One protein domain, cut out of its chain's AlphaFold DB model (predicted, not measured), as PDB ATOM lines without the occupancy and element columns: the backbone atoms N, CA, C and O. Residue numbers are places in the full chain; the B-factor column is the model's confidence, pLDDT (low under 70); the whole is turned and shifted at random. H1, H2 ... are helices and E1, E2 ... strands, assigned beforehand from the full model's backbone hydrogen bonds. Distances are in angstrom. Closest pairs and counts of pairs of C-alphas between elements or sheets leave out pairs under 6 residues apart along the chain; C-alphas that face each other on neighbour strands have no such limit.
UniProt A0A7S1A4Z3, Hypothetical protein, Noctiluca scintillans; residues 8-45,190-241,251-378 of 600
ATOM      1  N   PRO A   8     -32.048  -3.889 -31.354       42.19
ATOM      2  CA  PRO A   8     -31.400  -3.797 -30.054       42.19
ATOM      3  C   PRO A   8     -32.449  -3.366 -29.028       42.19
ATOM      4  O   PRO A   8     -33.161  -2.386 -29.263       42.19
ATOM      5  N   ALA A   9     -32.587  -4.114 -27.932       41.34
ATOM      6  CA  ALA A   9     -33.552  -3.785 -26.890       41.34
ATOM      7  C   ALA A   9     -33.297  -2.345 -26.410       41.34
ATOM      8  O   ALA A   9     -32.199  -2.027 -25.954       41.34
ATOM      9  N   GLY A  10     -34.286  -1.464 -26.581       49.34
ATOM     10  CA  GLY A  10     -34.148  -0.033 -26.296       49.34
ATOM     11  C   GLY A  10     -33.709   0.864 -27.463       49.34
ATOM     12  O   GLY A  10     -33.381   2.021 -27.218       49.34
ATOM     13  N   TRP A  11     -33.715   0.408 -28.725       52.03
ATOM     14  CA  TRP A  11     -33.666   1.340 -29.864       52.03
ATOM     15  C   TRP A  11     -34.963   2.165 -29.930       52.03
ATOM     16  O   TRP A  11     -36.022   1.577 -30.159       52.03
ATOM     17  N   PRO A  12     -34.916   3.506 -29.774       60.31
ATOM     18  CA  PRO A  12     -36.106   4.331 -29.909       60.31
ATOM     19  C   PRO A  12     -36.592   4.273 -31.357       60.31
ATOM     20  O   PRO A  12     -35.907   4.718 -32.285       60.31
ATOM     21  N   LEU A  13     -37.788   3.715 -31.541       64.56
ATOM     22  CA  LEU A  13     -38.508   3.671 -32.812       64.56
ATOM     23  C   LEU A  13     -39.251   4.991 -33.082       64.56
ATOM     24  O   LEU A  13     -40.286   5.010 -33.742       64.56
ATOM     25  N   ASP A  14     -38.705   6.112 -32.628       74.00
ATOM     26  CA  ASP A  14     -39.227   7.428 -32.967       74.00
ATOM     27  C   ASP A  14     -38.929   7.744 -34.438       74.00
ATOM     28  O   ASP A  14     -37.861   7.395 -34.953       74.00
ATOM     29  N   GLY A  15     -39.887   8.387 -35.105       84.56
ATOM     30  CA  GLY A  15     -39.757   8.829 -36.492       84.56
ATOM     31  C   GLY A  15     -40.118   7.790 -37.560       84.56
ATOM     32  O   GLY A  15     -40.732   6.753 -37.291       84.56
ATOM     33  N   ALA A  16     -39.796   8.124 -38.808       90.62
ATOM     34  CA  ALA A  16     -40.333   7.495 -40.010       90.62
ATOM     35  C   ALA A  16     -39.475   6.299 -40.458       90.62
ATOM     36  O   ALA A  16     -38.246   6.374 -40.495       90.62
ATOM     37  N   ALA A  17     -40.102   5.180 -40.839       93.69
ATOM     38  CA  ALA A  17     -39.368   3.977 -41.240       93.69
ATOM     39  C   ALA A  17     -40.117   3.093 -42.248       93.69
ATOM     40  O   ALA A  17     -41.346   3.034 -42.260       93.69
ATOM     41  N   LEU A  18     -39.351   2.334 -43.035       93.19
ATOM     42  CA  LEU A  18     -39.837   1.280 -43.923       93.19
ATOM     43  C   LEU A  18     -39.454  -0.099 -43.383       93.19
ATOM     44  O   LEU A  18     -38.298  -0.331 -43.043       93.19
ATOM     45  N   LEU A  19     -40.398  -1.035 -43.375       93.38
ATOM     46  CA  LEU A  19     -40.128  -2.461 -43.218       93.38
ATOM     47  C   LEU A  19     -40.127  -3.102 -44.609       93.38
ATOM     48  O   LEU A  19     -41.174  -3.207 -45.249       93.38
ATOM     49  N   LEU A  20     -38.952  -3.498 -45.090       92.19
ATOM     50  CA  LEU A  20     -38.772  -4.140 -46.389       92.19
ATOM     51  C   LEU A  20     -38.768  -5.658 -46.227       92.19
ATOM     52  O   LEU A  20     -38.140  -6.196 -45.314       92.19
ATOM     53  N   LEU A  21     -39.429  -6.334 -47.156       90.69
ATOM     54  CA  LEU A  21     -39.509  -7.783 -47.253       90.69
ATOM     55  C   LEU A  21     -38.628  -8.255 -48.400       90.69
ATOM     56  O   LEU A  21     -38.685  -7.705 -49.501       90.69
ATOM     57  N   VAL A  22     -37.800  -9.259 -48.136       91.06
ATOM     58  CA  VAL A  22     -36.761  -9.740 -49.053       91.06
ATOM     59  C   VAL A  22     -36.566 -11.250 -48.897       91.06
ATOM     60  O   VAL A  22     -37.063 -11.858 -47.946       91.06
ATOM     61  N   THR A  23     -35.809 -11.878 -49.795       91.75
ATOM     62  CA  THR A  23     -35.394 -13.276 -49.602       91.75
ATOM     63  C   THR A  23     -34.485 -13.386 -48.375       91.75
ATOM     64  O   THR A  23     -33.451 -12.719 -48.312       91.75
ATOM     65  N   ARG A  24     -34.869 -14.222 -47.399       92.06
ATOM     66  CA  ARG A  24     -34.114 -14.382 -46.148       92.06
ATOM     67  C   ARG A  24     -32.744 -14.991 -46.421       92.06
ATOM     68  O   ARG A  24     -32.655 -15.978 -47.147       92.06
ATOM     69  N   GLY A  25     -31.701 -14.431 -45.819       92.06
ATOM     70  CA  GLY A  25     -30.304 -14.777 -46.086       92.06
ATOM     71  C   GLY A  25     -29.648 -13.958 -47.203       92.06
ATOM     72  O   GLY A  25     -28.494 -14.218 -47.535       92.06
ATOM     73  N   LEU A  26     -30.349 -12.987 -47.802       94.38
ATOM     74  CA  LEU A  26     -29.827 -12.071 -48.833       94.38
ATOM     75  C   LEU A  26     -30.117 -10.591 -48.497       94.38
ATOM     76  O   LEU A  26     -30.092  -9.724 -49.370       94.38
ATOM     77  N   GLU A  27     -30.371 -10.295 -47.221       93.44
ATOM     78  CA  GLU A  27     -30.672  -8.961 -46.691       93.44
ATOM     79  C   GLU A  27     -29.544  -7.952 -46.959       93.44
ATOM     80  O   GLU A  27     -29.797  -6.833 -47.399       93.44
ATOM     81  N   ASP A  28     -28.286  -8.344 -46.754       90.44
ATOM     82  CA  ASP A  28     -27.122  -7.498 -47.037       90.44
ATOM     83  C   ASP A  28     -26.974  -7.202 -48.539       90.44
ATOM     84  O   ASP A  28     -26.551  -6.106 -48.906       90.44
ATOM     85  N   VAL A  29     -27.358  -8.148 -49.407       92.62
ATOM     86  CA  VAL A  29     -27.340  -7.975 -50.866       92.62
ATOM     87  C   VAL A  29     -28.339  -6.892 -51.261       92.62
ATOM     88  O   VAL A  29     -27.994  -5.980 -52.012       92.62
ATOM     89  N   VAL A  30     -29.552  -6.930 -50.691       91.88
ATOM     90  CA  VAL A  30     -30.551  -5.870 -50.889       91.88
ATOM     91  C   VAL A  30     -30.050  -4.540 -50.334       91.88
ATOM     92  O   VAL A  30     -30.066  -3.553 -51.069       91.88
ATOM     93  N   ALA A  31     -29.557  -4.506 -49.091       89.38
ATOM     94  CA  ALA A  31     -29.068  -3.285 -48.450       89.38
ATOM     95  C   ALA A  31     -27.978  -2.598 -49.290       89.38
ATOM     96  O   ALA A  31     -28.126  -1.433 -49.653       89.38
ATOM     97  N   LYS A  32     -26.938  -3.336 -49.701       88.50
ATOM     98  CA  LYS A  32     -25.874  -2.826 -50.583       88.50
ATOM     99  C   LYS A  32     -26.432  -2.378 -51.946       88.50
ATOM    100  O   LYS A  32     -26.064  -1.308 -52.421       88.50
ATOM    101  N   SER A  33     -27.376  -3.119 -52.542       88.56
ATOM    102  CA  SER A  33     -27.985  -2.746 -53.833       88.56
ATOM    103  C   SER A  33     -28.828  -1.462 -53.792       88.56
ATOM    104  O   SER A  33     -28.933  -0.772 -54.805       88.56
ATOM    105  N   LEU A  34     -29.419  -1.117 -52.639       86.00
ATOM    106  CA  LEU A  34     -30.168   0.132 -52.444       86.00
ATOM    107  C   LEU A  34     -29.246   1.353 -52.321       86.00
ATOM    108  O   LEU A  34     -29.631   2.450 -52.726       86.00
ATOM    109  N   LEU A  35     -28.034   1.152 -51.794       84.06
ATOM    110  CA  LEU A  35     -27.004   2.186 -51.655       84.06
ATOM    111  C   LEU A  35     -26.210   2.419 -52.955       84.06
ATOM    112  O   LEU A  35     -25.625   3.484 -53.140       84.06
ATOM    113  N   ASP A  36     -26.195   1.448 -53.869       84.44
ATOM    114  CA  ASP A  36     -25.476   1.534 -55.140       84.44
ATOM    115  C   ASP A  36     -26.272   2.308 -56.212       84.44
ATOM    116  O   ASP A  36     -27.126   1.773 -56.925       84.44
ATOM    117  N   GLU A  37     -25.942   3.589 -56.386       81.06
ATOM    118  CA  GLU A  37     -26.529   4.457 -57.417       81.06
ATOM    119  C   GLU A  37     -26.341   3.961 -58.864       81.06
ATOM    120  O   GLU A  37     -27.064   4.409 -59.760       81.06
ATOM    121  N   SER A  38     -25.372   3.083 -59.142       75.94
ATOM    122  CA  SER A  38     -25.195   2.485 -60.470       75.94
ATOM    123  C   SER A  38     -26.223   1.373 -60.713       75.94
ATOM    124  O   SER A  38     -26.875   1.363 -61.763       75.94
ATOM    125  N   LEU A  39     -26.478   0.528 -59.708       76.06
ATOM    126  CA  LEU A  39     -27.551  -0.469 -59.735       76.06
ATOM    127  C   LEU A  39     -28.933   0.200 -59.758       76.06
ATOM    128  O   LEU A  39     -29.783  -0.176 -60.563       76.06
ATOM    129  N   GLN A  40     -29.143   1.271 -58.989       78.56
ATOM    130  CA  GLN A  40     -30.408   2.022 -58.996       78.56
ATOM    131  C   GLN A  40     -30.699   2.733 -60.332       78.56
ATOM    132  O   GLN A  40     -31.861   2.894 -60.712       78.56
ATOM    133  N   ARG A  41     -29.673   3.165 -61.078       76.62
ATOM    134  CA  ARG A  41     -29.837   3.654 -62.466       76.62
ATOM    135  C   ARG A  41     -30.159   2.521 -63.440       76.62
ATOM    136  O   ARG A  41     -30.965   2.695 -64.351       76.62
ATOM    137  N   THR A  42     -29.542   1.368 -63.222       72.00
ATOM    138  CA  THR A  42     -29.719   0.151 -64.021       72.00
ATOM    139  C   THR A  42     -31.140  -0.414 -63.875       72.00
ATOM    140  O   THR A  42     -31.784  -0.740 -64.871       72.00
ATOM    141  N   PHE A  43     -31.693  -0.430 -62.658       78.75
ATOM    142  CA  PHE A  43     -33.072  -0.860 -62.414       78.75
ATOM    143  C   PHE A  43     -34.123   0.104 -62.976       78.75
ATOM    144  O   PHE A  43     -35.093  -0.377 -63.557       78.75
ATOM    145  N   ARG A  44     -33.918   1.429 -62.874       73.19
ATOM    146  CA  ARG A  44     -34.840   2.441 -63.429       73.19
ATOM    147  C   ARG A  44     -35.042   2.290 -64.937       73.19
ATOM    148  O   ARG A  44     -36.174   2.100 -65.371       73.19
ATOM    149  N   ARG A  45     -33.953   2.219 -65.713       67.69
ATOM    150  CA  ARG A  45     -34.013   2.007 -67.175       67.69
ATOM    151  C   ARG A  45     -34.776   0.742 -67.567       67.69
ATOM    152  O   ARG A  45     -35.513   0.738 -68.543       67.69
ATOM    153  N   GLY A 190     -43.380 -24.697 -40.577       39.56
ATOM    154  CA  GLY A 190     -43.771 -23.326 -40.279       39.56
ATOM    155  C   GLY A 190     -44.604 -22.716 -41.408       39.56
ATOM    156  O   GLY A 190     -44.464 -23.090 -42.574       39.56
ATOM    157  N   ASP A 191     -45.448 -21.752 -41.058       45.91
ATOM    158  CA  ASP A 191     -46.164 -20.904 -42.015       45.91
ATOM    159  C   ASP A 191     -45.254 -19.740 -42.474       45.91
ATOM    160  O   ASP A 191     -44.238 -19.434 -41.866       45.91
ATOM    161  N   GLY A 192     -45.580 -19.043 -43.564       59.31
ATOM    162  CA  GLY A 192     -44.617 -18.198 -44.304       59.31
ATOM    163  C   GLY A 192     -43.922 -17.003 -43.602       59.31
ATOM    164  O   GLY A 192     -43.183 -16.293 -44.284       59.31
ATOM    165  N   ALA A 193     -44.136 -16.712 -42.310       60.41
ATOM    166  CA  ALA A 193     -43.657 -15.470 -41.680       60.41
ATOM    167  C   ALA A 193     -42.166 -15.477 -41.308       60.41
ATOM    168  O   ALA A 193     -41.502 -14.453 -41.514       60.41
ATOM    169  N   SER A 194     -41.615 -16.582 -40.790       67.81
ATOM    170  CA  SER A 194     -40.180 -16.649 -40.465       67.81
ATOM    171  C   SER A 194     -39.311 -16.691 -41.730       67.81
ATOM    172  O   SER A 194     -38.176 -16.214 -41.734       67.81
ATOM    173  N   PHE A 195     -39.853 -17.208 -42.831       75.25
ATOM    174  CA  PHE A 195     -39.138 -17.477 -44.078       75.25
ATOM    175  C   PHE A 195     -38.822 -16.238 -44.931       75.25
ATOM    176  O   PHE A 195     -37.995 -16.311 -45.839       75.25
ATOM    177  N   VAL A 196     -39.450 -15.096 -44.641       82.50
ATOM    178  CA  VAL A 196     -39.215 -13.825 -45.342       82.50
ATOM    179  C   VAL A 196     -38.231 -12.967 -44.548       82.50
ATOM    180  O   VAL A 196     -38.460 -12.683 -43.365       82.50
ATOM    181  N   GLY A 197     -37.154 -12.543 -45.208       86.81
ATOM    182  CA  GLY A 197     -36.142 -11.643 -44.665       86.81
ATOM    183  C   GLY A 197     -36.726 -10.252 -44.463       86.81
ATOM    184  O   GLY A 197     -37.574  -9.811 -45.242       86.81
ATOM    185  N   LYS A 198     -36.313  -9.576 -43.391       89.50
ATOM    186  CA  LYS A 198     -36.881  -8.289 -42.970       89.50
ATOM    187  C   LYS A 198     -35.762  -7.284 -42.753       89.50
ATOM    188  O   LYS A 198     -34.868  -7.523 -41.947       89.50
ATOM    189  N   LEU A 199     -35.831  -6.160 -43.457       91.19
ATOM    190  CA  LEU A 199     -34.923  -5.026 -43.299       91.19
ATOM    191  C   LEU A 199     -35.715  -3.824 -42.790       91.19
ATOM    192  O   LEU A 199     -36.701  -3.432 -43.412       91.19
ATOM    193  N   LEU A 200     -35.274  -3.223 -41.687       91.75
ATOM    194  CA  LEU A 200     -35.824  -1.962 -41.199       91.75
ATOM    195  C   LEU A 200     -34.965  -0.806 -41.720       91.75
ATOM    196  O   LEU A 200     -33.800  -0.676 -41.353       91.75
ATOM    197  N   LEU A 201     -35.549   0.039 -42.564       91.00
ATOM    198  CA  LEU A 201     -34.916   1.229 -43.120       91.00
ATOM    199  C   LEU A 201     -35.437   2.461 -42.372       91.00
ATOM    200  O   LEU A 201     -36.623   2.776 -42.463       91.00
ATOM    201  N   ARG A 202     -34.578   3.156 -41.621       90.69
ATOM    202  CA  ARG A 202     -34.935   4.445 -41.005       90.69
ATOM    203  C   ARG A 202     -34.887   5.552 -42.056       90.69
ATOM    204  O   ARG A 202     -33.991   5.559 -42.896       90.69
ATOM    205  N   LEU A 203     -35.836   6.478 -41.984       89.12
ATOM    206  CA  LEU A 203     -35.934   7.656 -42.853       89.12
ATOM    207  C   LEU A 203     -35.590   8.957 -42.101       89.12
ATOM    208  O   LEU A 203     -35.710  10.051 -42.650       89.12
ATOM    209  N   ASP A 204     -35.180   8.836 -40.839       85.88
ATOM    210  CA  ASP A 204     -34.874   9.953 -39.951       85.88
ATOM    211  C   ASP A 204     -33.612  10.696 -40.400       85.88
ATOM    212  O   ASP A 204     -32.611  10.087 -40.776       85.88
ATOM    213  N   GLY A 205     -33.652  12.028 -40.345       85.88
ATOM    214  CA  GLY A 205     -32.550  12.882 -40.796       85.88
ATOM    215  C   GLY A 205     -32.429  13.034 -42.318       85.88
ATOM    216  O   GLY A 205     -31.606  13.831 -42.761       85.88
ATOM    217  N   LEU A 206     -33.251  12.334 -43.109       86.88
ATOM    218  CA  LEU A 206     -33.420  12.607 -44.537       86.88
ATOM    219  C   LEU A 206     -34.353  13.805 -44.740       86.88
ATOM    220  O   LEU A 206     -35.388  13.914 -44.074       86.88
ATOM    221  N   SER A 207     -34.030  14.664 -45.707       90.00
ATOM    222  CA  SER A 207     -34.993  15.640 -46.228       90.00
ATOM    223  C   SER A 207     -36.169  14.932 -46.909       90.00
ATOM    224  O   SER A 207     -36.041  13.792 -47.361       90.00
ATOM    225  N   ASP A 208     -37.315  15.602 -47.037       87.38
ATOM    226  CA  ASP A 208     -38.509  14.989 -47.637       87.38
ATOM    227  C   ASP A 208     -38.249  14.548 -49.092       87.38
ATOM    228  O   ASP A 208     -38.657  13.466 -49.504       87.38
ATOM    229  N   ALA A 209     -37.452  15.311 -49.850       86.88
ATOM    230  CA  ALA A 209     -37.029  14.936 -51.201       86.88
ATOM    231  C   ALA A 209     -36.183  13.644 -51.236       86.88
ATOM    232  O   ALA A 209     -36.369  12.802 -52.117       86.88
ATOM    233  N   GLU A 210     -35.273  13.454 -50.275       88.12
ATOM    234  CA  GLU A 210     -34.492  12.217 -50.135       88.12
ATOM    235  C   GLU A 210     -35.373  11.049 -49.675       88.12
ATOM    236  O   GLU A 210     -35.257   9.948 -50.217       88.12
ATOM    237  N   ARG A 211     -36.295  11.300 -48.732       87.12
ATOM    238  CA  ARG A 211     -37.288  10.333 -48.246       87.12
ATOM    239  C   ARG A 211     -38.129   9.791 -49.400       87.12
ATOM    240  O   ARG A 211     -38.198   8.577 -49.583       87.12
ATOM    241  N   TRP A 212     -38.695  10.667 -50.230       86.31
ATOM    242  CA  TRP A 212     -39.529  10.272 -51.369       86.31
ATOM    243  C   TRP A 212     -38.730   9.630 -52.498       86.31
ATOM    244  O   TRP A 212     -39.171   8.624 -53.053       86.31
ATOM    245  N   SER A 213     -37.507  10.103 -52.765       85.12
ATOM    246  CA  SER A 213     -36.591   9.411 -53.679       85.12
ATOM    247  C   SER A 213     -36.308   7.971 -53.223       85.12
ATOM    248  O   SER A 213     -36.296   7.053 -54.046       85.12
ATOM    249  N   LEU A 214     -36.125   7.749 -51.917       85.94
ATOM    250  CA  LEU A 214     -35.859   6.432 -51.343       85.94
ATOM    251  C   LEU A 214     -37.094   5.520 -51.340       85.94
ATOM    252  O   LEU A 214     -36.973   4.360 -51.734       85.94
ATOM    253  N   CYS A 215     -38.278   6.025 -50.982       86.00
ATOM    254  CA  CYS A 215     -39.536   5.273 -51.075       86.00
ATOM    255  C   CYS A 215     -39.814   4.817 -52.518       86.00
ATOM    256  O   CYS A 215     -40.104   3.644 -52.755       86.00
ATOM    257  N   HIS A 216     -39.617   5.710 -53.493       82.75
ATOM    258  CA  HIS A 216     -39.771   5.403 -54.914       82.75
ATOM    259  C   HIS A 216     -38.738   4.369 -55.404       82.75
ATOM    260  O   HIS A 216     -39.105   3.399 -56.065       82.75
ATOM    261  N   LYS A 217     -37.454   4.503 -55.026       84.12
ATOM    262  CA  LYS A 217     -36.419   3.476 -55.286       84.12
ATOM    263  C   LYS A 217     -36.809   2.114 -54.710       84.12
ATOM    264  O   LYS A 217     -36.631   1.098 -55.375       84.12
ATOM    265  N   VAL A 218     -37.352   2.086 -53.490       86.50
ATOM    266  CA  VAL A 218     -37.822   0.863 -52.824       86.50
ATOM    267  C   VAL A 218     -38.970   0.212 -53.598       86.50
ATOM    268  O   VAL A 218     -38.889  -0.979 -53.889       86.50
ATOM    269  N   GLN A 219     -39.996   0.973 -53.989       82.19
ATOM    270  CA  GLN A 219     -41.119   0.453 -54.781       82.19
ATOM    271  C   GLN A 219     -40.688  -0.017 -56.178       82.19
ATOM    272  O   GLN A 219     -41.200  -1.011 -56.680       82.19
ATOM    273  N   GLN A 220     -39.726   0.651 -56.816       81.88
ATOM    274  CA  GLN A 220     -39.205   0.229 -58.120       81.88
ATOM    275  C   GLN A 220     -38.174  -0.910 -58.039       81.88
ATOM    276  O   GLN A 220     -37.754  -1.424 -59.079       81.88
ATOM    277  N   SER A 221     -37.750  -1.316 -56.837       86.75
ATOM    278  CA  SER A 221     -36.666  -2.279 -56.652       86.75
ATOM    279  C   SER A 221     -37.109  -3.708 -56.999       86.75
ATOM    280  O   SER A 221     -37.906  -4.308 -56.276       86.75
ATOM    281  N   PRO A 222     -36.554  -4.332 -58.055       87.44
ATOM    282  CA  PRO A 222     -36.981  -5.653 -58.524       87.44
ATOM    283  C   PRO A 222     -36.587  -6.821 -57.605       87.44
ATOM    284  O   PRO A 222     -36.961  -7.960 -57.902       87.44
ATOM    285  N   VAL A 223     -35.820  -6.549 -56.543       89.88
ATOM    286  CA  VAL A 223     -35.384  -7.511 -55.515       89.88
ATOM    287  C   VAL A 223     -36.174  -7.410 -54.207       89.88
ATOM    288  O   VAL A 223     -36.061  -8.295 -53.360       89.88
ATOM    289  N   ILE A 224     -36.970  -6.352 -54.028       89.06
ATOM    290  CA  ILE A 224     -37.830  -6.180 -52.856       89.06
ATOM    291  C   ILE A 224     -39.145  -6.915 -53.107       89.06
ATOM    292  O   ILE A 224     -39.807  -6.697 -54.112       89.06
ATOM    293  N   GLN A 225     -39.512  -7.787 -52.172       86.94
ATOM    294  CA  GLN A 225     -40.713  -8.627 -52.188       86.94
ATOM    295  C   GLN A 225     -41.935  -7.934 -51.561       86.94
ATOM    296  O   GLN A 225     -43.062  -8.417 -51.664       86.94
ATOM    297  N   GLY A 226     -41.733  -6.794 -50.912       88.31
ATOM    298  CA  GLY A 226     -42.779  -5.972 -50.317       88.31
ATOM    299  C   GLY A 226     -42.166  -4.868 -49.470       88.31
ATOM    300  O   GLY A 226     -41.027  -4.983 -49.020       88.31
ATOM    301  N   ALA A 227     -42.911  -3.795 -49.255       91.31
ATOM    302  CA  ALA A 227     -42.496  -2.702 -48.392       91.31
ATOM    303  C   ALA A 227     -43.709  -2.201 -47.614       91.31
ATOM    304  O   ALA A 227     -44.804  -2.090 -48.167       91.31
ATOM    305  N   LEU A 228     -43.510  -1.911 -46.334       93.19
ATOM    306  CA  LEU A 228     -44.515  -1.330 -45.459       93.19
ATOM    307  C   LEU A 228     -43.954  -0.039 -44.870       93.19
ATOM    308  O   LEU A 228     -42.807  -0.028 -44.426       93.19
ATOM    309  N   ALA A 229     -44.761   1.011 -44.770       94.88
ATOM    310  CA  ALA A 229     -44.488   2.089 -43.833       94.88
ATOM    311  C   ALA A 229     -44.701   1.542 -42.412       94.88
ATOM    312  O   ALA A 229     -45.810   1.156 -42.044       94.88
ATOM    313  N   CYS A 230     -43.616   1.403 -41.652       95.81
ATOM    314  CA  CYS A 230     -43.598   0.663 -40.394       95.81
ATOM    315  C   CYS A 230     -44.385   1.405 -39.306       95.81
ATOM    316  O   CYS A 230     -44.103   2.565 -39.020       95.81
ATOM    317  N   LEU A 231     -45.339   0.715 -38.676       95.56
ATOM    318  CA  LEU A 231     -46.145   1.238 -37.573       95.56
ATOM    319  C   LEU A 231     -45.521   0.884 -36.222       95.56
ATOM    320  O   LEU A 231     -45.230   1.772 -35.425       95.56
ATOM    321  N   ALA A 232     -45.283  -0.407 -35.983       94.00
ATOM    322  CA  ALA A 232     -44.736  -0.908 -34.730       94.00
ATOM    323  C   ALA A 232     -43.868  -2.153 -34.941       94.00
ATOM    324  O   ALA A 232     -44.055  -2.921 -35.891       94.00
ATOM    325  N   ILE A 233     -42.941  -2.361 -34.008       92.56
ATOM    326  CA  ILE A 233     -42.249  -3.628 -33.776       92.56
ATOM    327  C   ILE A 233     -42.318  -3.872 -32.269       92.56
ATOM    328  O   ILE A 233     -41.956  -2.988 -31.496       92.56
ATOM    329  N   ALA A 234     -42.790  -5.047 -31.869       91.81
ATOM    330  CA  ALA A 234     -42.846  -5.484 -30.482       91.81
ATOM    331  C   ALA A 234     -42.160  -6.845 -30.357       91.81
ATOM    332  O   ALA A 234     -42.449  -7.771 -31.119       91.81
ATOM    333  N   THR A 235     -41.252  -6.962 -29.397       88.00
ATOM    334  CA  THR A 235     -40.816  -8.260 -28.879       88.00
ATOM    335  C   THR A 235     -41.800  -8.715 -27.802       88.00
ATOM    336  O   THR A 235     -42.627  -7.931 -27.337       88.00
ATOM    337  N   ASP A 236     -41.714  -9.984 -27.408       85.44
ATOM    338  CA  ASP A 236     -42.393 -10.501 -26.215       85.44
ATOM    339  C   ASP A 236     -43.934 -10.457 -26.256       85.44
ATOM    340  O   ASP A 236     -44.579 -10.340 -25.217       85.44
ATOM    341  N   ILE A 237     -44.538 -10.641 -27.439       86.69
ATOM    342  CA  ILE A 237     -45.956 -11.020 -27.559       86.69
ATOM    343  C   ILE A 237     -46.111 -12.440 -27.008       86.69
ATOM    344  O   ILE A 237     -45.915 -13.434 -27.717       86.69
ATOM    345  N   GLN A 238     -46.412 -12.533 -25.715       79.69
ATOM    346  CA  GLN A 238     -46.501 -13.802 -25.005       79.69
ATOM    347  C   GLN A 238     -47.892 -14.430 -25.184       79.69
ATOM    348  O   GLN A 238     -48.902 -13.752 -24.973       79.69
ATOM    349  N   PRO A 239     -47.986 -15.737 -25.497       69.62
ATOM    350  CA  PRO A 239     -49.225 -16.485 -25.327       69.62
ATOM    351  C   PRO A 239     -49.539 -16.599 -23.828       69.62
ATOM    352  O   PRO A 239     -49.040 -17.483 -23.132       69.62
ATOM    353  N   GLU A 240     -50.358 -15.689 -23.303       60.47
ATOM    354  CA  GLU A 240     -50.880 -15.828 -21.943       60.47
ATOM    355  C   GLU A 240     -51.809 -17.048 -21.869       60.47
ATOM    356  O   GLU A 240     -52.909 -17.062 -22.425       60.47
ATOM    357  N   GLY A 241     -51.326 -18.088 -21.190       57.53
ATOM    358  CA  GLY A 241     -52.013 -19.362 -21.005       57.53
ATOM    359  C   GLY A 241     -51.133 -20.541 -21.412       57.53
ATOM    360  O   GLY A 241     -50.624 -20.605 -22.531       57.53
ATOM    361  N   CYS A 251     -55.821 -17.478 -26.464       67.38
ATOM    362  CA  CYS A 251     -55.052 -16.655 -25.525       67.38
ATOM    363  C   CYS A 251     -55.417 -15.168 -25.689       67.38
ATOM    364  O   CYS A 251     -54.757 -14.443 -26.438       67.38
ATOM    365  N   GLU A 252     -56.470 -14.713 -25.002       73.44
ATOM    366  CA  GLU A 252     -56.980 -13.337 -25.104       73.44
ATOM    367  C   GLU A 252     -55.894 -12.288 -24.822       73.44
ATOM    368  O   GLU A 252     -55.849 -11.272 -25.512       73.44
ATOM    369  N   GLY A 253     -54.968 -12.562 -23.893       85.00
ATOM    370  CA  GLY A 253     -53.841 -11.678 -23.580       85.00
ATOM    371  C   GLY A 253     -52.948 -11.372 -24.787       85.00
ATOM    372  O   GLY A 253     -52.647 -10.209 -25.042       85.00
ATOM    373  N   ALA A 254     -52.605 -12.373 -25.608       87.75
ATOM    374  CA  ALA A 254     -51.779 -12.164 -26.804       87.75
ATOM    375  C   ALA A 254     -52.503 -11.313 -27.864       87.75
ATOM    376  O   ALA A 254     -51.910 -10.426 -28.476       87.75
ATOM    377  N   LEU A 255     -53.803 -11.552 -28.066       92.06
ATOM    378  CA  LEU A 255     -54.615 -10.772 -29.004       92.06
ATOM    379  C   LEU A 255     -54.851  -9.339 -28.500       92.06
ATOM    380  O   LEU A 255     -54.814  -8.401 -29.297       92.06
ATOM    381  N   ALA A 256     -55.031  -9.148 -27.192       92.81
ATOM    382  CA  ALA A 256     -55.104  -7.828 -26.574       92.81
ATOM    383  C   ALA A 256     -53.780  -7.061 -26.733       92.81
ATOM    384  O   ALA A 256     -53.802  -5.927 -27.201       92.81
ATOM    385  N   GLN A 257     -52.633  -7.698 -26.465       93.38
ATOM    386  CA  GLN A 257     -51.306  -7.112 -26.697       93.38
ATOM    387  C   GLN A 257     -51.122  -6.692 -28.165       93.38
ATOM    388  O   GLN A 257     -50.707  -5.567 -28.432       93.38
ATOM    389  N   LEU A 258     -51.490  -7.541 -29.132       94.75
ATOM    390  CA  LEU A 258     -51.418  -7.212 -30.564       94.75
ATOM    391  C   LEU A 258     -52.313  -6.023 -30.944       94.75
ATOM    392  O   LEU A 258     -51.872  -5.130 -31.670       94.75
ATOM    393  N   ARG A 259     -53.557  -5.985 -30.443       96.81
ATOM    394  CA  ARG A 259     -54.473  -4.846 -30.617       96.81
ATOM    395  C   ARG A 259     -53.855  -3.566 -30.056       96.81
ATOM    396  O   ARG A 259     -53.856  -2.543 -30.738       96.81
ATOM    397  N   ASP A 260     -53.323  -3.631 -28.842       96.00
ATOM    398  CA  ASP A 260     -52.832  -2.468 -28.105       96.00
ATOM    399  C   ASP A 260     -51.526  -1.929 -28.702       96.00
ATOM    400  O   ASP A 260     -51.401  -0.718 -28.871       96.00
ATOM    401  N   VAL A 261     -50.617  -2.799 -29.156       95.81
ATOM    402  CA  VAL A 261     -49.411  -2.414 -29.917       95.81
ATOM    403  C   VAL A 261     -49.767  -1.680 -31.213       95.81
ATOM    404  O   VAL A 261     -49.114  -0.696 -31.557       95.81
ATOM    405  N   VAL A 262     -50.808  -2.111 -31.935       97.12
ATOM    406  CA  VAL A 262     -51.265  -1.416 -33.153       97.12
ATOM    407  C   VAL A 262     -51.982  -0.102 -32.817       97.12
ATOM    408  O   VAL A 262     -51.757   0.901 -33.495       97.12
ATOM    409  N   ALA A 263     -52.812  -0.077 -31.771       97.44
ATOM    410  CA  ALA A 263     -53.544   1.118 -31.344       97.44
ATOM    411  C   ALA A 263     -52.622   2.230 -30.818       97.44
ATOM    412  O   ALA A 263     -52.871   3.407 -31.064       97.44
ATOM    413  N   GLN A 264     -51.553   1.859 -30.110       96.06
ATOM    414  CA  GLN A 264     -50.613   2.781 -29.460       96.06
ATOM    415  C   GLN A 264     -49.375   3.092 -30.324       96.06
ATOM    416  O   GLN A 264     -48.471   3.797 -29.875       96.06
ATOM    417  N   ALA A 265     -49.315   2.589 -31.562       95.31
ATOM    418  CA  ALA A 265     -48.199   2.822 -32.473       95.31
ATOM    419  C   ALA A 265     -48.012   4.324 -32.770       95.31
ATOM    420  O   ALA A 265     -48.838   4.954 -33.427       95.31
ATOM    421  N   THR A 266     -46.887   4.907 -32.357       93.56
ATOM    422  CA  THR A 266     -46.621   6.354 -32.494       93.56
ATOM    423  C   THR A 266     -46.451   6.827 -33.943       93.56
ATOM    424  O   THR A 266     -46.474   8.024 -34.215       93.56
ATOM    425  N   ARG A 267     -46.297   5.902 -34.898       93.56
ATOM    426  CA  ARG A 267     -45.925   6.187 -36.292       93.56
ATOM    427  C   ARG A 267     -47.091   6.396 -37.261       93.56
ATOM    428  O   ARG A 267     -46.828   6.673 -38.431       93.56
ATOM    429  N   TRP A 268     -48.350   6.293 -36.822       94.88
ATOM    430  CA  TRP A 268     -49.539   6.372 -37.696       94.88
ATOM    431  C   TRP A 268     -49.582   7.590 -38.628       94.88
ATOM    432  O   TRP A 268     -50.036   7.474 -39.764       94.88
ATOM    433  N   GLU A 269     -49.115   8.756 -38.185       94.19
ATOM    434  CA  GLU A 269     -49.028   9.950 -39.031       94.19
ATOM    435  C   GLU A 269     -47.983   9.785 -40.141       94.19
ATOM    436  O   GLU A 269     -48.352   9.754 -41.315       94.19
ATOM    437  N   SER A 270     -46.720   9.531 -39.778       93.00
ATOM    438  CA  SER A 270     -45.634   9.288 -40.742       93.00
ATOM    439  C   SER A 270     -45.927   8.131 -41.706       93.00
ATOM    440  O   SER A 270     -45.583   8.191 -42.881       93.00
ATOM    441  N   ALA A 271     -46.616   7.080 -41.249       94.38
ATOM    442  CA  ALA A 271     -46.965   5.955 -42.104       94.38
ATOM    443  C   ALA A 271     -48.030   6.331 -43.145       94.38
ATOM    444  O   ALA A 271     -47.907   5.943 -44.306       94.38
ATOM    445  N   ARG A 272     -49.044   7.121 -42.760       93.75
ATOM    446  CA  ARG A 272     -50.053   7.648 -43.695       93.75
ATOM    447  C   ARG A 272     -49.449   8.645 -44.680       93.75
ATOM    448  O   ARG A 272     -49.802   8.584 -45.853       93.75
ATOM    449  N   GLU A 273     -48.531   9.502 -44.234       91.88
ATOM    450  CA  GLU A 273     -47.758  10.414 -45.088       91.88
ATOM    451  C   GLU A 273     -46.986   9.624 -46.159       91.88
ATOM    452  O   GLU A 273     -47.221   9.814 -47.352       91.88
ATOM    453  N   ILE A 274     -46.163   8.647 -45.742       90.81
ATOM    454  CA  ILE A 274     -45.373   7.815 -46.661       90.81
ATOM    455  C   ILE A 274     -46.261   7.126 -47.694       90.81
ATOM    456  O   ILE A 274     -45.933   7.140 -48.879       90.81
ATOM    457  N   VAL A 275     -47.370   6.510 -47.275       88.81
ATOM    458  CA  VAL A 275     -48.245   5.789 -48.210       88.81
ATOM    459  C   VAL A 275     -48.984   6.766 -49.125       88.81
ATOM    460  O   VAL A 275     -49.154   6.453 -50.300       88.81
ATOM    461  N   SER A 276     -49.383   7.944 -48.633       87.75
ATOM    462  CA  SER A 276     -50.083   8.953 -49.439       87.75
ATOM    463  C   SER A 276     -49.200   9.470 -50.573       87.75
ATOM    464  O   SER A 276     -49.601   9.406 -51.734       87.75
ATOM    465  N   GLU A 277     -47.965   9.866 -50.261       84.81
ATOM    466  CA  GLU A 277     -46.975  10.308 -51.252       84.81
ATOM    467  C   GLU A 277     -46.586   9.166 -52.206       84.81
ATOM    468  O   GLU A 277     -46.655   9.306 -53.425       84.81
ATOM    469  N   SER A 278     -46.296   7.975 -51.669       80.19
ATOM    470  CA  SER A 278     -45.902   6.797 -52.467       80.19
ATOM    471  C   SER A 278     -47.048   6.185 -53.294       80.19
ATOM    472  O   SER A 278     -46.835   5.225 -54.040       80.19
ATOM    473  N   SER A 279     -48.283   6.675 -53.146       75.00
ATOM    474  CA  SER A 279     -49.454   6.236 -53.918       75.00
ATOM    475  C   SER A 279     -50.082   7.326 -54.783       75.00
ATOM    476  O   SER A 279     -50.904   6.993 -55.638       75.00
ATOM    477  N   GLY A 280     -49.730   8.596 -54.558       77.94
ATOM    478  CA  GLY A 280     -50.450   9.749 -55.101       77.94
ATOM    479  C   GLY A 280     -51.890   9.879 -54.580       77.94
ATOM    480  O   GLY A 280     -52.703  10.554 -55.207       77.94
ATOM    481  N   CYS A 281     -52.241   9.204 -53.478       76.12
ATOM    482  CA  CYS A 281     -53.604   9.118 -52.961       76.12
ATOM    483  C   CYS A 281     -53.634   9.410 -51.457       76.12
ATOM    484  O   CYS A 281     -53.163   8.616 -50.648       76.12
ATOM    485  N   VAL A 282     -54.200  10.559 -51.077       83.94
ATOM    486  CA  VAL A 282     -54.276  10.993 -49.675       83.94
ATOM    487  C   VAL A 282     -55.146  10.034 -48.862       83.94
ATOM    488  O   VAL A 282     -56.350   9.921 -49.104       83.94
ATOM    489  N   ILE A 283     -54.559   9.390 -47.850       87.56
ATOM    490  CA  ILE A 283     -55.300   8.552 -46.901       87.56
ATOM    491  C   ILE A 283     -56.007   9.450 -45.877       87.56
ATOM    492  O   ILE A 283     -55.469   9.767 -44.815       87.56
ATOM    493  N   GLY A 284     -57.216   9.878 -46.229       86.56
ATOM    494  CA  GLY A 284     -58.047  10.752 -45.405       86.56
ATOM    495  C   GLY A 284     -58.842  10.046 -44.298       86.56
ATOM    496  O   GLY A 284     -58.666   8.864 -43.985       86.56
ATOM    497  N   GLU A 285     -59.765  10.805 -43.713       90.94
ATOM    498  CA  GLU A 285     -60.842  10.267 -42.880       90.94
ATOM    499  C   GLU A 285     -61.784   9.386 -43.714       90.94
ATOM    500  O   GLU A 285     -61.959   9.607 -44.911       90.94
ATOM    501  N   GLY A 286     -62.406   8.379 -43.095       92.06
ATOM    502  CA  GLY A 286     -63.331   7.486 -43.805       92.06
ATOM    503  C   GLY A 286     -62.665   6.408 -44.666       92.06
ATOM    504  O   GLY A 286     -63.386   5.623 -45.282       92.06
ATOM    505  N   ALA A 287     -61.327   6.341 -44.715       92.25
ATOM    506  CA  ALA A 287     -60.605   5.360 -45.521       92.25
ATOM    507  C   ALA A 287     -61.037   3.921 -45.192       92.25
ATOM    508  O   ALA A 287     -61.160   3.533 -44.023       92.25
ATOM    509  N   ARG A 288     -61.254   3.111 -46.231       92.94
ATOM    510  CA  ARG A 288     -61.563   1.689 -46.078       92.94
ATOM    511  C   ARG A 288     -60.255   0.932 -45.967       92.94
ATOM    512  O   ARG A 288     -59.379   1.096 -46.815       92.94
ATOM    513  N   PHE A 289     -60.122   0.078 -44.965       94.31
ATOM    514  CA  PHE A 289     -58.887  -0.663 -44.752       94.31
ATOM    515  C   PHE A 289     -59.121  -2.137 -44.451       94.31
ATOM    516  O   PHE A 289     -60.133  -2.531 -43.873       94.31
ATOM    517  N   ARG A 290     -58.128  -2.948 -44.800       93.31
ATOM    518  CA  ARG A 290     -58.046  -4.356 -44.422       93.31
ATOM    519  C   ARG A 290     -56.873  -4.570 -43.471       93.31
ATOM    520  O   ARG A 290     -55.810  -3.991 -43.671       93.31
ATOM    521  N   ALA A 291     -57.045  -5.455 -42.492       95.25
ATOM    522  CA  ALA A 291     -55.918  -6.082 -41.811       95.25
ATOM    523  C   ALA A 291     -55.549  -7.403 -42.502       95.25
ATOM    524  O   ALA A 291     -56.418  -8.237 -42.780       95.25
ATOM    525  N   SER A 292     -54.258  -7.582 -42.753       92.69
ATOM    526  CA  SER A 292     -53.653  -8.784 -43.327       92.69
ATOM    527  C   SER A 292     -52.463  -9.214 -42.478       92.69
ATOM    528  O   SER A 292     -51.865  -8.406 -41.769       92.69
ATOM    529  N   GLY A 293     -52.069 -10.482 -42.544       90.38
ATOM    530  CA  GLY A 293     -50.825 -10.881 -41.903       90.38
ATOM    531  C   GLY A 293     -50.463 -12.347 -42.022       90.38
ATOM    532  O   GLY A 293     -51.278 -13.190 -42.398       90.38
ATOM    533  N   VAL A 294     -49.211 -12.637 -41.672       88.00
ATOM    534  CA  VAL A 294     -48.661 -13.992 -41.604       88.00
ATOM    535  C   VAL A 294     -48.122 -14.234 -40.198       88.00
ATOM    536  O   VAL A 294     -47.429 -13.390 -39.629       88.00
ATOM    537  N   ARG A 295     -48.441 -15.403 -39.650       87.44
ATOM    538  CA  ARG A 295     -48.088 -15.851 -38.303       87.44
ATOM    539  C   ARG A 295     -47.341 -17.175 -38.429       87.44
ATOM    540  O   ARG A 295     -47.842 -18.053 -39.119       87.44
ATOM    541  N   ASP A 296     -46.197 -17.314 -37.771       83.56
ATOM    542  CA  ASP A 296     -45.360 -18.518 -37.762       83.56
ATOM    543  C   ASP A 296     -44.715 -18.749 -36.386       83.56
ATOM    544  O   ASP A 296     -44.582 -17.824 -35.586       83.56
ATOM    545  N   GLY A 297     -44.300 -19.980 -36.107       77.38
ATOM    546  CA  GLY A 297     -43.635 -20.356 -34.864       77.38
ATOM    547  C   GLY A 297     -44.534 -21.080 -33.863       77.38
ATOM    548  O   GLY A 297     -45.767 -21.002 -33.883       77.38
ATOM    549  N   VAL A 298     -43.891 -21.823 -32.960       72.38
ATOM    550  CA  VAL A 298     -44.552 -22.752 -32.024       72.38
ATOM    551  C   VAL A 298     -45.332 -22.021 -30.926       72.38
ATOM    552  O   VAL A 298     -46.338 -22.544 -30.444       72.38
ATOM    553  N   LEU A 299     -44.914 -20.804 -30.563       70.19
ATOM    554  CA  LEU A 299     -45.509 -20.020 -29.474       70.19
ATOM    555  C   LEU A 299     -46.957 -19.579 -29.744       70.19
ATOM    556  O   LEU A 299     -47.695 -19.313 -28.806       70.19
ATOM    557  N   HIS A 300     -47.414 -19.569 -31.000       68.94
ATOM    558  CA  HIS A 300     -48.768 -19.103 -31.344       68.94
ATOM    559  C   HIS A 300     -49.796 -20.237 -31.446       68.94
ATOM    560  O   HIS A 300     -50.839 -20.089 -32.091       68.94
ATOM    561  N   ARG A 301     -49.508 -21.399 -30.843       69.88
ATOM    562  CA  ARG A 301     -50.478 -22.489 -30.660       69.88
ATOM    563  C   ARG A 301     -51.564 -22.028 -29.682       69.88
ATOM    564  O   ARG A 301     -51.361 -22.029 -28.478       69.88
ATOM    565  N   GLY A 302     -52.707 -21.617 -30.226       73.88
ATOM    566  CA  GLY A 302     -53.853 -21.113 -29.459       73.88
ATOM    567  C   GLY A 302     -54.817 -20.294 -30.316       73.88
ATOM    568  O   GLY A 302     -56.027 -20.403 -30.151       73.88
ATOM    569  N   TYR A 303     -54.293 -19.561 -31.302       78.75
ATOM    570  CA  TYR A 303     -55.079 -18.722 -32.208       78.75
ATOM    571  C   TYR A 303     -54.567 -18.794 -33.656       78.75
ATOM    572  O   TYR A 303     -53.435 -19.202 -33.938       78.75
ATOM    573  N   ARG A 304     -55.443 -18.441 -34.595       86.81
ATOM    574  CA  ARG A 304     -55.225 -18.475 -36.045       86.81
ATOM    575  C   ARG A 304     -54.763 -17.109 -36.554       86.81
ATOM    576  O   ARG A 304     -54.919 -16.084 -35.892       86.81
ATOM    577  N   SER A 305     -54.266 -17.064 -37.789       89.00
ATOM    578  CA  SER A 305     -53.927 -15.798 -38.455       89.00
ATOM    579  C   SER A 305     -55.144 -14.867 -38.589       89.00
ATOM    580  O   SER A 305     -54.980 -13.653 -38.561       89.00
ATOM    581  N   GLN A 306     -56.363 -15.411 -38.685       91.00
ATOM    582  CA  GLN A 306     -57.617 -14.645 -38.672       91.00
ATOM    583  C   GLN A 306     -57.814 -13.862 -37.369       91.00
ATOM    584  O   GLN A 306     -58.182 -12.692 -37.422       91.00
ATOM    585  N   ASP A 307     -57.512 -14.472 -36.226       92.19
ATOM    586  CA  ASP A 307     -57.689 -13.850 -34.911       92.19
ATOM    587  C   ASP A 307     -56.664 -12.720 -34.713       92.19
ATOM    588  O   ASP A 307     -57.009 -11.624 -34.271       92.19
ATOM    589  N   MET A 308     -55.421 -12.941 -35.166       92.56
ATOM    590  CA  MET A 308     -54.385 -11.903 -35.252       92.56
ATOM    591  C   MET A 308     -54.826 -10.732 -36.147       92.56
ATOM    592  O   MET A 308     -54.710  -9.576 -35.747       92.56
ATOM    593  N   MET A 309     -55.368 -11.010 -37.341       94.81
ATOM    594  CA  MET A 309     -55.877  -9.969 -38.246       94.81
ATOM    595  C   MET A 309     -57.052  -9.196 -37.628       94.81
ATOM    596  O   MET A 309     -57.116  -7.980 -37.784       94.81
ATOM    597  N   ALA A 310     -57.949  -9.855 -36.889       95.75
ATOM    598  CA  ALA A 310     -59.052  -9.196 -36.188       95.75
ATOM    599  C   ALA A 310     -58.557  -8.278 -35.053       95.75
ATOM    600  O   ALA A 310     -58.993  -7.129 -34.959       95.75
ATOM    601  N   ALA A 311     -57.597  -8.742 -34.245       95.94
ATOM    602  CA  ALA A 311     -56.950  -7.936 -33.210       95.94
ATOM    603  C   ALA A 311     -56.248  -6.699 -33.797       95.94
ATOM    604  O   ALA A 311     -56.462  -5.577 -33.335       95.94
ATOM    605  N   MET A 312     -55.482  -6.883 -34.878       97.25
ATOM    606  CA  MET A 312     -54.849  -5.783 -35.609       97.25
ATOM    607  C   MET A 312     -55.868  -4.801 -36.198       97.25
ATOM    608  O   MET A 312     -55.653  -3.593 -36.125       97.25
ATOM    609  N   ALA A 313     -56.971  -5.290 -36.777       97.38
ATOM    610  CA  ALA A 313     -58.021  -4.438 -37.333       97.38
ATOM    611  C   ALA A 313     -58.677  -3.578 -36.245       97.38
ATOM    612  O   ALA A 313     -58.855  -2.377 -36.437       97.38
ATOM    613  N   SER A 314     -58.963  -4.171 -35.082       97.69
ATOM    614  CA  SER A 314     -59.457  -3.445 -33.911       97.69
ATOM    615  C   SER A 314     -58.457  -2.379 -33.447       97.69
ATOM    616  O   SER A 314     -58.849  -1.233 -33.246       97.69
ATOM    617  N   GLY A 315     -57.163  -2.708 -33.361       97.81
ATOM    618  CA  GLY A 315     -56.124  -1.745 -32.986       97.81
ATOM    619  C   GLY A 315     -55.999  -0.580 -33.974       97.81
ATOM    620  O   GLY A 315     -55.947   0.581 -33.575       97.81
ATOM    621  N   ALA A 316     -56.031  -0.871 -35.275       97.50
ATOM    622  CA  ALA A 316     -55.969   0.143 -36.325       97.50
ATOM    623  C   ALA A 316     -57.198   1.066 -36.333       97.50
ATOM    624  O   ALA A 316     -57.053   2.268 -36.559       97.50
ATOM    625  N   GLN A 317     -58.385   0.526 -36.032       97.50
ATOM    626  CA  GLN A 317     -59.615   1.303 -35.882       97.50
ATOM    627  C   GLN A 317     -59.611   2.164 -34.608       97.50
ATOM    628  O   GLN A 317     -60.108   3.283 -34.641       97.50
ATOM    629  N   LEU A 318     -59.016   1.696 -33.504       97.50
ATOM    630  CA  LEU A 318     -58.826   2.514 -32.298       97.50
ATOM    631  C   LEU A 318     -57.898   3.711 -32.561       97.50
ATOM    632  O   LEU A 318     -58.191   4.816 -32.113       97.50
ATOM    633  N   ALA A 319     -56.817   3.509 -33.322       96.75
ATOM    634  CA  ALA A 319     -55.912   4.588 -33.724       96.75
ATOM    635  C   ALA A 319     -56.516   5.541 -34.777       96.75
ATOM    636  O   ALA A 319     -56.197   6.728 -34.797       96.75
ATOM    637  N   ASN A 320     -57.393   5.037 -35.652       96.50
ATOM    638  CA  ASN A 320     -58.012   5.794 -36.742       96.50
ATOM    639  C   ASN A 320     -59.539   5.620 -36.697       96.50
ATOM    640  O   ASN A 320     -60.121   4.927 -37.530       96.50
ATOM    641  N   ALA A 321     -60.201   6.262 -35.731       96.75
ATOM    642  CA  ALA A 321     -61.628   6.052 -35.442       96.75
ATOM    643  C   ALA A 321     -62.593   6.307 -36.621       96.75
ATOM    644  O   ALA A 321     -63.713   5.799 -36.617       96.75
ATOM    645  N   SER A 322     -62.181   7.081 -37.634       96.44
ATOM    646  CA  SER A 322     -62.970   7.322 -38.850       96.44
ATOM    647  C   SER A 322     -62.800   6.244 -39.929       96.44
ATOM    648  O   SER A 322     -63.567   6.236 -40.890       96.44
ATOM    649  N   TRP A 323     -61.819   5.345 -39.810       96.88
ATOM    650  CA  TRP A 323     -61.555   4.299 -40.799       96.88
ATOM    651  C   TRP A 323     -62.551   3.137 -40.700       96.88
ATOM    652  O   TRP A 323     -63.014   2.754 -39.623       96.88
ATOM    653  N   GLN A 324     -62.854   2.538 -41.851       96.44
ATOM    654  CA  GLN A 324     -63.844   1.470 -41.982       96.44
ATOM    655  C   GLN A 324     -63.170   0.147 -42.352       96.44
ATOM    656  O   GLN A 324     -62.499   0.051 -43.377       96.44
ATOM    657  N   ILE A 325     -63.375  -0.894 -41.541       96.12
ATOM    658  CA  ILE A 325     -62.865  -2.237 -41.848       96.12
ATOM    659  C   ILE A 325     -63.608  -2.776 -43.080       96.12
ATOM    660  O   ILE A 325     -64.831  -2.910 -43.065       96.12
ATOM    661  N   CYS A 326     -62.875  -3.102 -44.144       92.38
ATOM    662  CA  CYS A 326     -63.425  -3.627 -45.388       92.38
ATOM    663  C   CYS A 326     -62.499  -4.697 -45.987       92.38
ATOM    664  O   CYS A 326     -61.356  -4.418 -46.339       92.38
ATOM    665  N   SER A 327     -62.977  -5.937 -46.122       85.25
ATOM    666  CA  SER A 327     -62.187  -7.055 -46.677       85.25
ATOM    667  C   SER A 327     -62.054  -7.035 -48.203       85.25
ATOM    668  O   SER A 327     -61.240  -7.772 -48.762       85.25
ATOM    669  N   HIS A 328     -62.836  -6.195 -48.881       83.31
ATOM    670  CA  HIS A 328     -62.882  -6.044 -50.335       83.31
ATOM    671  C   HIS A 328     -62.851  -4.554 -50.683       83.31
ATOM    672  O   HIS A 328     -63.403  -3.753 -49.937       83.31
ATOM    673  N   ASN A 329     -62.248  -4.176 -51.813       78.62
ATOM    674  CA  ASN A 329     -62.195  -2.784 -52.291       78.62
ATOM    675  C   ASN A 329     -61.702  -1.785 -51.219       78.62
ATOM    676  O   ASN A 329     -62.302  -0.730 -51.034       78.62
ATOM    677  N   TYR A 330     -60.649  -2.142 -50.482       85.19
ATOM    678  CA  TYR A 330     -60.015  -1.272 -49.491       85.19
ATOM    679  C   TYR A 330     -58.996  -0.338 -50.142       85.19
ATOM    680  O   TYR A 330     -58.354  -0.674 -51.136       85.19
ATOM    681  N   ASP A 331     -58.844   0.831 -49.534       85.00
ATOM    682  CA  ASP A 331     -57.909   1.880 -49.929       85.00
ATOM    683  C   ASP A 331     -56.533   1.659 -49.257       85.00
ATOM    684  O   ASP A 331     -55.495   2.048 -49.794       85.00
ATOM    685  N   VAL A 332     -56.524   0.985 -48.097       89.44
ATOM    686  CA  VAL A 332     -55.348   0.765 -47.237       89.44
ATOM    687  C   VAL A 332     -55.251  -0.700 -46.791       89.44
ATOM    688  O   VAL A 332     -56.245  -1.301 -46.389       89.44
ATOM    689  N   GLU A 333     -54.047  -1.276 -46.780       92.12
ATOM    690  CA  GLU A 333     -53.787  -2.575 -46.141       92.12
ATOM    691  C   GLU A 333     -52.809  -2.414 -44.972       92.12
ATOM    692  O   GLU A 333     -51.677  -1.960 -45.144       92.12
ATOM    693  N   VAL A 334     -53.247  -2.791 -43.771       95.12
ATOM    694  CA  VAL A 334     -52.417  -2.875 -42.564       95.12
ATOM    695  C   VAL A 334     -51.914  -4.310 -42.461       95.12
ATOM    696  O   VAL A 334     -52.696  -5.226 -42.207       95.12
ATOM    697  N   PHE A 335     -50.618  -4.519 -42.679       94.31
ATOM    698  CA  PHE A 335     -50.026  -5.851 -42.765       94.31
ATOM    699  C   PHE A 335     -49.128  -6.145 -41.556       94.31
ATOM    700  O   PHE A 335     -48.353  -5.289 -41.127       94.31
ATOM    701  N   GLY A 336     -49.233  -7.356 -41.004       93.88
ATOM    702  CA  GLY A 336     -48.507  -7.798 -39.811       93.88
ATOM    703  C   GLY A 336     -47.768  -9.122 -40.001       93.88
ATOM    704  O   GLY A 336     -48.255 -10.044 -40.654       93.88
ATOM    705  N   PHE A 337     -46.594  -9.223 -39.389       92.44
ATOM    706  CA  PHE A 337     -45.799 -10.442 -39.285       92.44
ATOM    707  C   PHE A 337     -45.614 -10.786 -37.820       92.44
ATOM    708  O   PHE A 337     -45.135  -9.948 -37.059       92.44
ATOM    709  N   LEU A 338     -45.940 -12.020 -37.454       90.69
ATOM    710  CA  LEU A 338     -45.753 -12.543 -36.109       90.69
ATOM    711  C   LEU A 338     -44.936 -13.835 -36.179       90.69
ATOM    712  O   LEU A 338     -45.402 -14.816 -36.746       90.69
ATOM    713  N   SER A 339     -43.716 -13.832 -35.644       87.88
ATOM    714  CA  SER A 339     -42.835 -15.008 -35.591       87.88
ATOM    715  C   SER A 339     -42.275 -15.142 -34.188       87.88
ATOM    716  O   SER A 339     -41.666 -14.197 -33.706       87.88
ATOM    717  N   ASP A 340     -42.493 -16.281 -33.528       84.81
ATOM    718  CA  ASP A 340     -41.822 -16.620 -32.255       84.81
ATOM    719  C   ASP A 340     -41.874 -15.507 -31.181       84.81
ATOM    720  O   ASP A 340     -40.864 -15.122 -30.601       84.81
ATOM    721  N   GLY A 341     -43.071 -14.963 -30.934       86.88
ATOM    722  CA  GLY A 341     -43.307 -13.871 -29.976       86.88
ATOM    723  C   GLY A 341     -42.950 -12.467 -30.485       86.88
ATOM    724  O   GLY A 341     -43.167 -11.487 -29.782       86.88
ATOM    725  N   ILE A 342     -42.436 -12.339 -31.708       89.62
ATOM    726  CA  ILE A 342     -41.995 -11.068 -32.283       89.62
ATOM    727  C   ILE A 342     -42.988 -10.606 -33.340       89.62
ATOM    728  O   ILE A 342     -43.178 -11.260 -34.369       89.62
ATOM    729  N   PHE A 343     -43.596  -9.450 -33.092       92.62
ATOM    730  CA  PHE A 343     -44.549  -8.802 -33.977       92.62
ATOM    731  C   PHE A 343     -43.920  -7.605 -34.690       92.62
ATOM    732  O   PHE A 343     -43.223  -6.794 -34.088       92.62
ATOM    733  N   SER A 344     -44.205  -7.457 -35.978       94.06
ATOM    734  CA  SER A 344     -43.886  -6.251 -36.745       94.06
ATOM    735  C   SER A 344     -45.022  -5.946 -37.708       94.06
ATOM    736  O   SER A 344     -45.514  -6.848 -38.387       94.06
ATOM    737  N   CYS A 345     -45.456  -4.692 -37.775       96.00
ATOM    738  CA  CYS A 345     -46.561  -4.289 -38.637       96.00
ATOM    739  C   CYS A 345     -46.329  -2.933 -39.302       96.00
ATOM    740  O   CYS A 345     -45.474  -2.137 -38.900       96.00
ATOM    741  N   GLY A 346     -47.104  -2.672 -40.348       96.00
ATOM    742  CA  GLY A 346     -47.055  -1.423 -41.088       96.00
ATOM    743  C   GLY A 346     -48.209  -1.274 -42.070       96.00
ATOM    744  O   GLY A 346     -48.981  -2.209 -42.282       96.00
ATOM    745  N   ILE A 347     -48.303  -0.105 -42.693       94.81
ATOM    746  CA  ILE A 347     -49.192   0.113 -43.835       94.81
ATOM    747  C   ILE A 347     -48.453  -0.310 -45.105       94.81
ATOM    748  O   ILE A 347     -47.346   0.155 -45.369       94.81
ATOM    749  N   TRP A 348     -49.041  -1.205 -45.887       91.12
ATOM    750  CA  TRP A 348     -48.424  -1.774 -47.080       91.12
ATOM    751  C   TRP A 348     -48.333  -0.749 -48.230       91.12
ATOM    752  O   TRP A 348     -49.314  -0.097 -48.578       91.12
ATOM    753  N   LEU A 349     -47.150  -0.618 -48.843       85.62
ATOM    754  CA  LEU A 349     -46.840   0.377 -49.889       85.62
ATOM    755  C   LEU A 349     -47.053  -0.121 -51.325       85.62
ATOM    756  O   LEU A 349     -46.721   0.586 -52.280       85.62
ATOM    757  N   GLY A 350     -47.535  -1.352 -51.491       67.12
ATOM    758  CA  GLY A 350     -47.579  -2.041 -52.776       67.12
ATOM    759  C   GLY A 350     -48.928  -2.629 -53.156       67.12
ATOM    760  O   GLY A 350     -49.926  -2.489 -52.463       67.12
ATOM    761  N   GLY A 351     -48.926  -3.325 -54.283       59.53
ATOM    762  CA  GLY A 351     -50.114  -3.868 -54.928       59.53
ATOM    763  C   GLY A 351     -50.030  -3.540 -56.408       59.53
ATOM    764  O   GLY A 351     -49.746  -2.400 -56.774       59.53
ATOM    765  N   GLU A 352     -50.229  -4.533 -57.269       53.94
ATOM    766  CA  GLU A 352     -50.287  -4.248 -58.699       53.94
ATOM    767  C   GLU A 352     -51.521  -3.396 -58.982       53.94
ATOM    768  O   GLU A 352     -52.648  -3.790 -58.668       53.94
ATOM    769  N   TRP A 353     -51.312  -2.243 -59.609       48.69
ATOM    770  CA  TRP A 353     -52.378  -1.561 -60.322       48.69
ATOM    771  C   TRP A 353     -52.924  -2.517 -61.387       48.69
ATOM    772  O   TRP A 353     -52.144  -3.032 -62.194       48.69
ATOM    773  N   GLN A 354     -54.242  -2.741 -61.452       47.81
ATOM    774  CA  GLN A 354     -54.800  -3.254 -62.701       47.81
ATOM    775  C   GLN A 354     -54.572  -2.206 -63.790       47.81
ATOM    776  O   GLN A 354     -55.237  -1.166 -63.836       47.81
ATOM    777  N   LEU A 355     -53.648  -2.524 -64.689       43.62
ATOM    778  CA  LEU A 355     -53.654  -1.960 -66.023       43.62
ATOM    779  C   LEU A 355     -54.883  -2.520 -66.755       43.62
ATOM    780  O   LEU A 355     -55.185  -3.715 -66.660       43.62
ATOM    781  N   THR A 356     -55.608  -1.669 -67.478       48.81
ATOM    782  CA  THR A 356     -56.633  -2.111 -68.428       48.81
ATOM    783  C   THR A 356     -56.007  -2.975 -69.526       48.81
ATOM    784  O   THR A 356     -54.785  -3.066 -69.659       48.81
ATOM    785  N   SER A 357     -56.848  -3.560 -70.385       46.66
ATOM    786  CA  SER A 357     -56.417  -4.133 -71.672       46.66
ATOM    787  C   SER A 357     -55.550  -3.183 -72.508       46.66
ATOM    788  O   SER A 357     -54.790  -3.642 -73.356       46.66
ATOM    789  N   ASP A 358     -55.662  -1.883 -72.237       45.38
ATOM    790  CA  ASP A 358     -55.100  -0.779 -73.005       45.38
ATOM    791  C   ASP A 358     -53.929  -0.108 -72.251       45.38
ATOM    792  O   ASP A 358     -53.465   0.954 -72.645       45.38
ATOM    793  N   GLY A 359     -53.455  -0.712 -71.150       45.22
ATOM    794  CA  GLY A 359     -52.273  -0.255 -70.409       45.22
ATOM    795  C   GLY A 359     -52.508   0.863 -69.386       45.22
ATOM    796  O   GLY A 359     -51.549   1.325 -68.776       45.22
ATOM    797  N   HIS A 360     -53.748   1.297 -69.148       42.94
ATOM    798  CA  HIS A 360     -54.042   2.396 -68.219       42.94
ATOM    799  C   HIS A 360     -54.389   1.910 -66.808       42.94
ATOM    800  O   HIS A 360     -55.151   0.960 -66.647       42.94
ATOM    801  N   VAL A 361     -53.901   2.600 -65.773       47.03
ATOM    802  CA  VAL A 361     -54.357   2.388 -64.388       47.03
ATOM    803  C   VAL A 361     -55.833   2.762 -64.291       47.03
ATOM    804  O   VAL A 361     -56.204   3.905 -64.552       47.03
ATOM    805  N   LYS A 362     -56.682   1.792 -63.944       43.41
ATOM    806  CA  LYS A 362     -58.133   1.932 -64.117       43.41
ATOM    807  C   LYS A 362     -58.791   2.830 -63.058       43.41
ATOM    808  O   LYS A 362     -59.525   3.736 -63.438       43.41
ATOM    809  N   ASN A 363     -58.483   2.627 -61.772       51.53
ATOM    810  CA  ASN A 363     -58.747   3.520 -60.630       51.53
ATOM    811  C   ASN A 363     -57.802   3.181 -59.457       51.53
ATOM    812  O   ASN A 363     -57.235   2.089 -59.403       51.53
ATOM    813  N   ALA A 364     -57.741   4.049 -58.437       45.41
ATOM    814  CA  ALA A 364     -57.112   3.742 -57.139       45.41
ATOM    815  C   ALA A 364     -57.676   2.483 -56.451       45.41
ATOM    816  O   ALA A 364     -56.964   1.794 -55.725       45.41
ATOM    817  N   GLN A 365     -58.939   2.161 -56.736       45.47
ATOM    818  CA  GLN A 365     -59.674   1.029 -56.170       45.47
ATOM    819  C   GLN A 365     -59.303  -0.319 -56.814       45.47
ATOM    820  O   GLN A 365     -59.617  -1.365 -56.255       45.47
ATOM    821  N   ASP A 366     -58.614  -0.310 -57.962       48.00
ATOM    822  CA  ASP A 366     -58.240  -1.514 -58.714       48.00
ATOM    823  C   ASP A 366     -56.835  -2.045 -58.330       48.00
ATOM    824  O   ASP A 366     -56.179  -2.748 -59.105       48.00
ATOM    825  N   ARG A 367     -56.342  -1.709 -57.128       53.22
ATOM    826  CA  ARG A 367     -55.087  -2.237 -56.568       53.22
ATOM    827  C   ARG A 367     -55.265  -3.674 -56.075       53.22
ATOM    828  O   ARG A 367     -56.012  -3.948 -55.137       53.22
ATOM    829  N   HIS A 368     -54.519  -4.605 -56.659       51.81
ATOM    830  CA  HIS A 368     -54.499  -6.001 -56.228       51.81
ATOM    831  C   HIS A 368     -53.447  -6.250 -55.141       51.81
ATOM    832  O   HIS A 368     -52.338  -6.709 -55.403       51.81
ATOM    833  N   PHE A 369     -53.851  -6.016 -53.894       51.03
ATOM    834  CA  PHE A 369     -53.090  -6.341 -52.681       51.03
ATOM    835  C   PHE A 369     -52.961  -7.864 -52.413       51.03
ATOM    836  O   PHE A 369     -52.030  -8.323 -51.764       51.03
ATOM    837  N   ASN A 370     -53.846  -8.696 -52.979       41.16
ATOM    838  CA  ASN A 370     -53.890 -10.156 -52.753       41.16
ATOM    839  C   ASN A 370     -52.860 -10.994 -53.552       41.16
ATOM    840  O   ASN A 370     -53.036 -12.206 -53.699       41.16
ATOM    841  N   VAL A 371     -51.861 -10.382 -54.198       47.25
ATOM    842  CA  VAL A 371     -51.282 -10.975 -55.416       47.25
ATOM    843  C   VAL A 371     -49.757 -10.907 -55.489       47.25
ATOM    844  O   VAL A 371     -49.208 -10.080 -56.208       47.25
ATOM    845  N   VAL A 372     -49.112 -11.930 -54.906       51.16
ATOM    846  CA  VAL A 372     -47.682 -12.269 -55.095       51.16
ATOM    847  C   VAL A 372     -46.732 -11.197 -54.516       51.16
ATOM    848  O   VAL A 372     -47.123 -10.042 -54.375       51.16
ATOM    849  N   PRO A 373     -45.497 -11.544 -54.100       55.41
ATOM    850  CA  PRO A 373     -44.555 -10.529 -53.656       55.41
ATOM    851  C   PRO A 373     -44.315  -9.470 -54.734       55.41
ATOM    852  O   PRO A 373     -44.360  -9.765 -55.932       55.41
ATOM    853  N   PHE A 374     -44.037  -8.246 -54.290       55.59
ATOM    854  CA  PHE A 374     -43.718  -7.108 -55.143       55.59
ATOM    855  C   PHE A 374     -42.667  -7.528 -56.190       55.59
ATOM    856  O   PHE A 374     -41.678  -8.191 -55.883       55.59
ATOM    857  N   GLY A 375     -42.937  -7.239 -57.463       57.94
ATOM    858  CA  GLY A 375     -42.047  -7.564 -58.576       57.94
ATOM    859  C   GLY A 375     -41.967  -9.039 -59.010       57.94
ATOM    860  O   GLY A 375     -41.553  -9.272 -60.142       57.94
ATOM    861  N   ASP A 376     -42.375 -10.043 -58.227       73.69
ATOM    862  CA  ASP A 376     -42.240 -11.464 -58.631       73.69
ATOM    863  C   ASP A 376     -43.129 -11.849 -59.842       73.69
ATOM    864  O   ASP A 376     -43.008 -12.941 -60.401       73.69
ATOM    865  N   ARG A 377     -43.994 -10.938 -60.304       77.81
ATOM    866  CA  ARG A 377     -44.583 -10.954 -61.648       77.81
ATOM    867  C   ARG A 377     -43.714 -10.145 -62.614       77.81
ATOM    868  O   ARG A 377     -43.508  -8.951 -62.430       77.81
ATOM    869  N   ARG A 378     -43.247 -10.787 -63.688       83.62
ATOM    870  CA  ARG A 378     -42.473 -10.142 -64.761       83.62
ATOM    871  C   ARG A 378     -43.220 -10.266 -66.092       83.62
ATOM    872  O   ARG A 378     -43.684 -11.363 -66.404       83.62
TER     873      ARG A 378
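What this domain is: This is residues 8 to 45, 190 to 241 and 251 to 378 of the 600 residues of the protein "Hypothetical protein" of Noctiluca scintillans (UniProt A0A7S1A4Z3). One strongly twisted and curled sheet of six strands has helices H1, H3, H5, H4 and H6 over one face, making two layers, one of strands and one of helices. H2 lies off the sheet at a corner with H1, and a long stretch with no named element, residues 349 to 378, follows the last strand. The printed part has 218 residues, with six named helices and six named strands in the order E1 H1 H2 E2 H3 E3 H4 H5 E4 H6 E5 E6. The sheet is mixed, in the order E2 E1 E3 E6 E5 E4; the class is mixed, helices and strands. The whole is compact, with a radius of gyration of the C-alphas of 17.0 A and spans of 54 by 37 by 33 A.

Where its parts are: The strands are E2, residues 196 to 202; E1, 17 to 23; E3, 226 to 234; E6, 342 to 348; E5, 332 to 339, 23.3 A long; and E4, 288 to 296, 27.2 A. The helices are H1, residues 27 to 35; H2, 37 to 45; H3, 208 to 220; H4, 252 to 263; H5, 268 to 279; and H6, 305 to 319, 21.0 A. E1 begins at C-alpha 17 (-39.368, 3.977, -41.240), and E6 ends at C-alpha 348 (-48.424, -1.774, -47.080).

How they stand to each other: E2 and E1 are antiparallel, with N 20 and O 199 2.8 A apart. E1 and E3 are antiparallel, with N 19 and O 228 2.8 A apart; E3 bends by 82 degrees at residue 229. E3 and E6 are antiparallel, with N 229 and O 347 2.8 A apart. E5 and E6 form a hairpin, with N 337 and O 344 2.8 A apart. E5 and E4 are parallel, with N 334 and O 290 2.8 A apart. E4, H6 and E5 make a strand-helix-strand unit, two parallel neighbours with a helix between in the chain; its crossover is left-handed. H6 lies over E5 and E4 at a height over the sheet of 8.1 A. H4 touches H6, Ala 263 to Gly 315 with C-alphas 4.2 A apart, at a steep tilt of 42 degrees, on the same face. H5 lies over E3 and E6, along the strands. H3 touches H5, with C-alphas of Cys 215 and Ser 278 6.7 A apart. E2, H3 and E3 make a split unit, with E1 between the two strands; its crossover is right-handed. H1 is on the sheet, at a height of 9.1 A. H2, not on it, only just touches H3, with 3 pairs of C-alphas within 8 A. In each of the six helices every O i to N i+4 pair is within hydrogen-bond range.

The domain as a whole: The C-alphas of Gly 241 and Asp 358, the two farthest apart, are 55.3 A apart. Residues 46 to 189 and 242 to 250 are not printed; the gaps between C-alphas are 38.2 A and 6.1 A. Of the links printed whole, H6 to E5 is long. The mean pLDDT of the printed part is 81.6; 44 residues are under 70, among them 350 to 375.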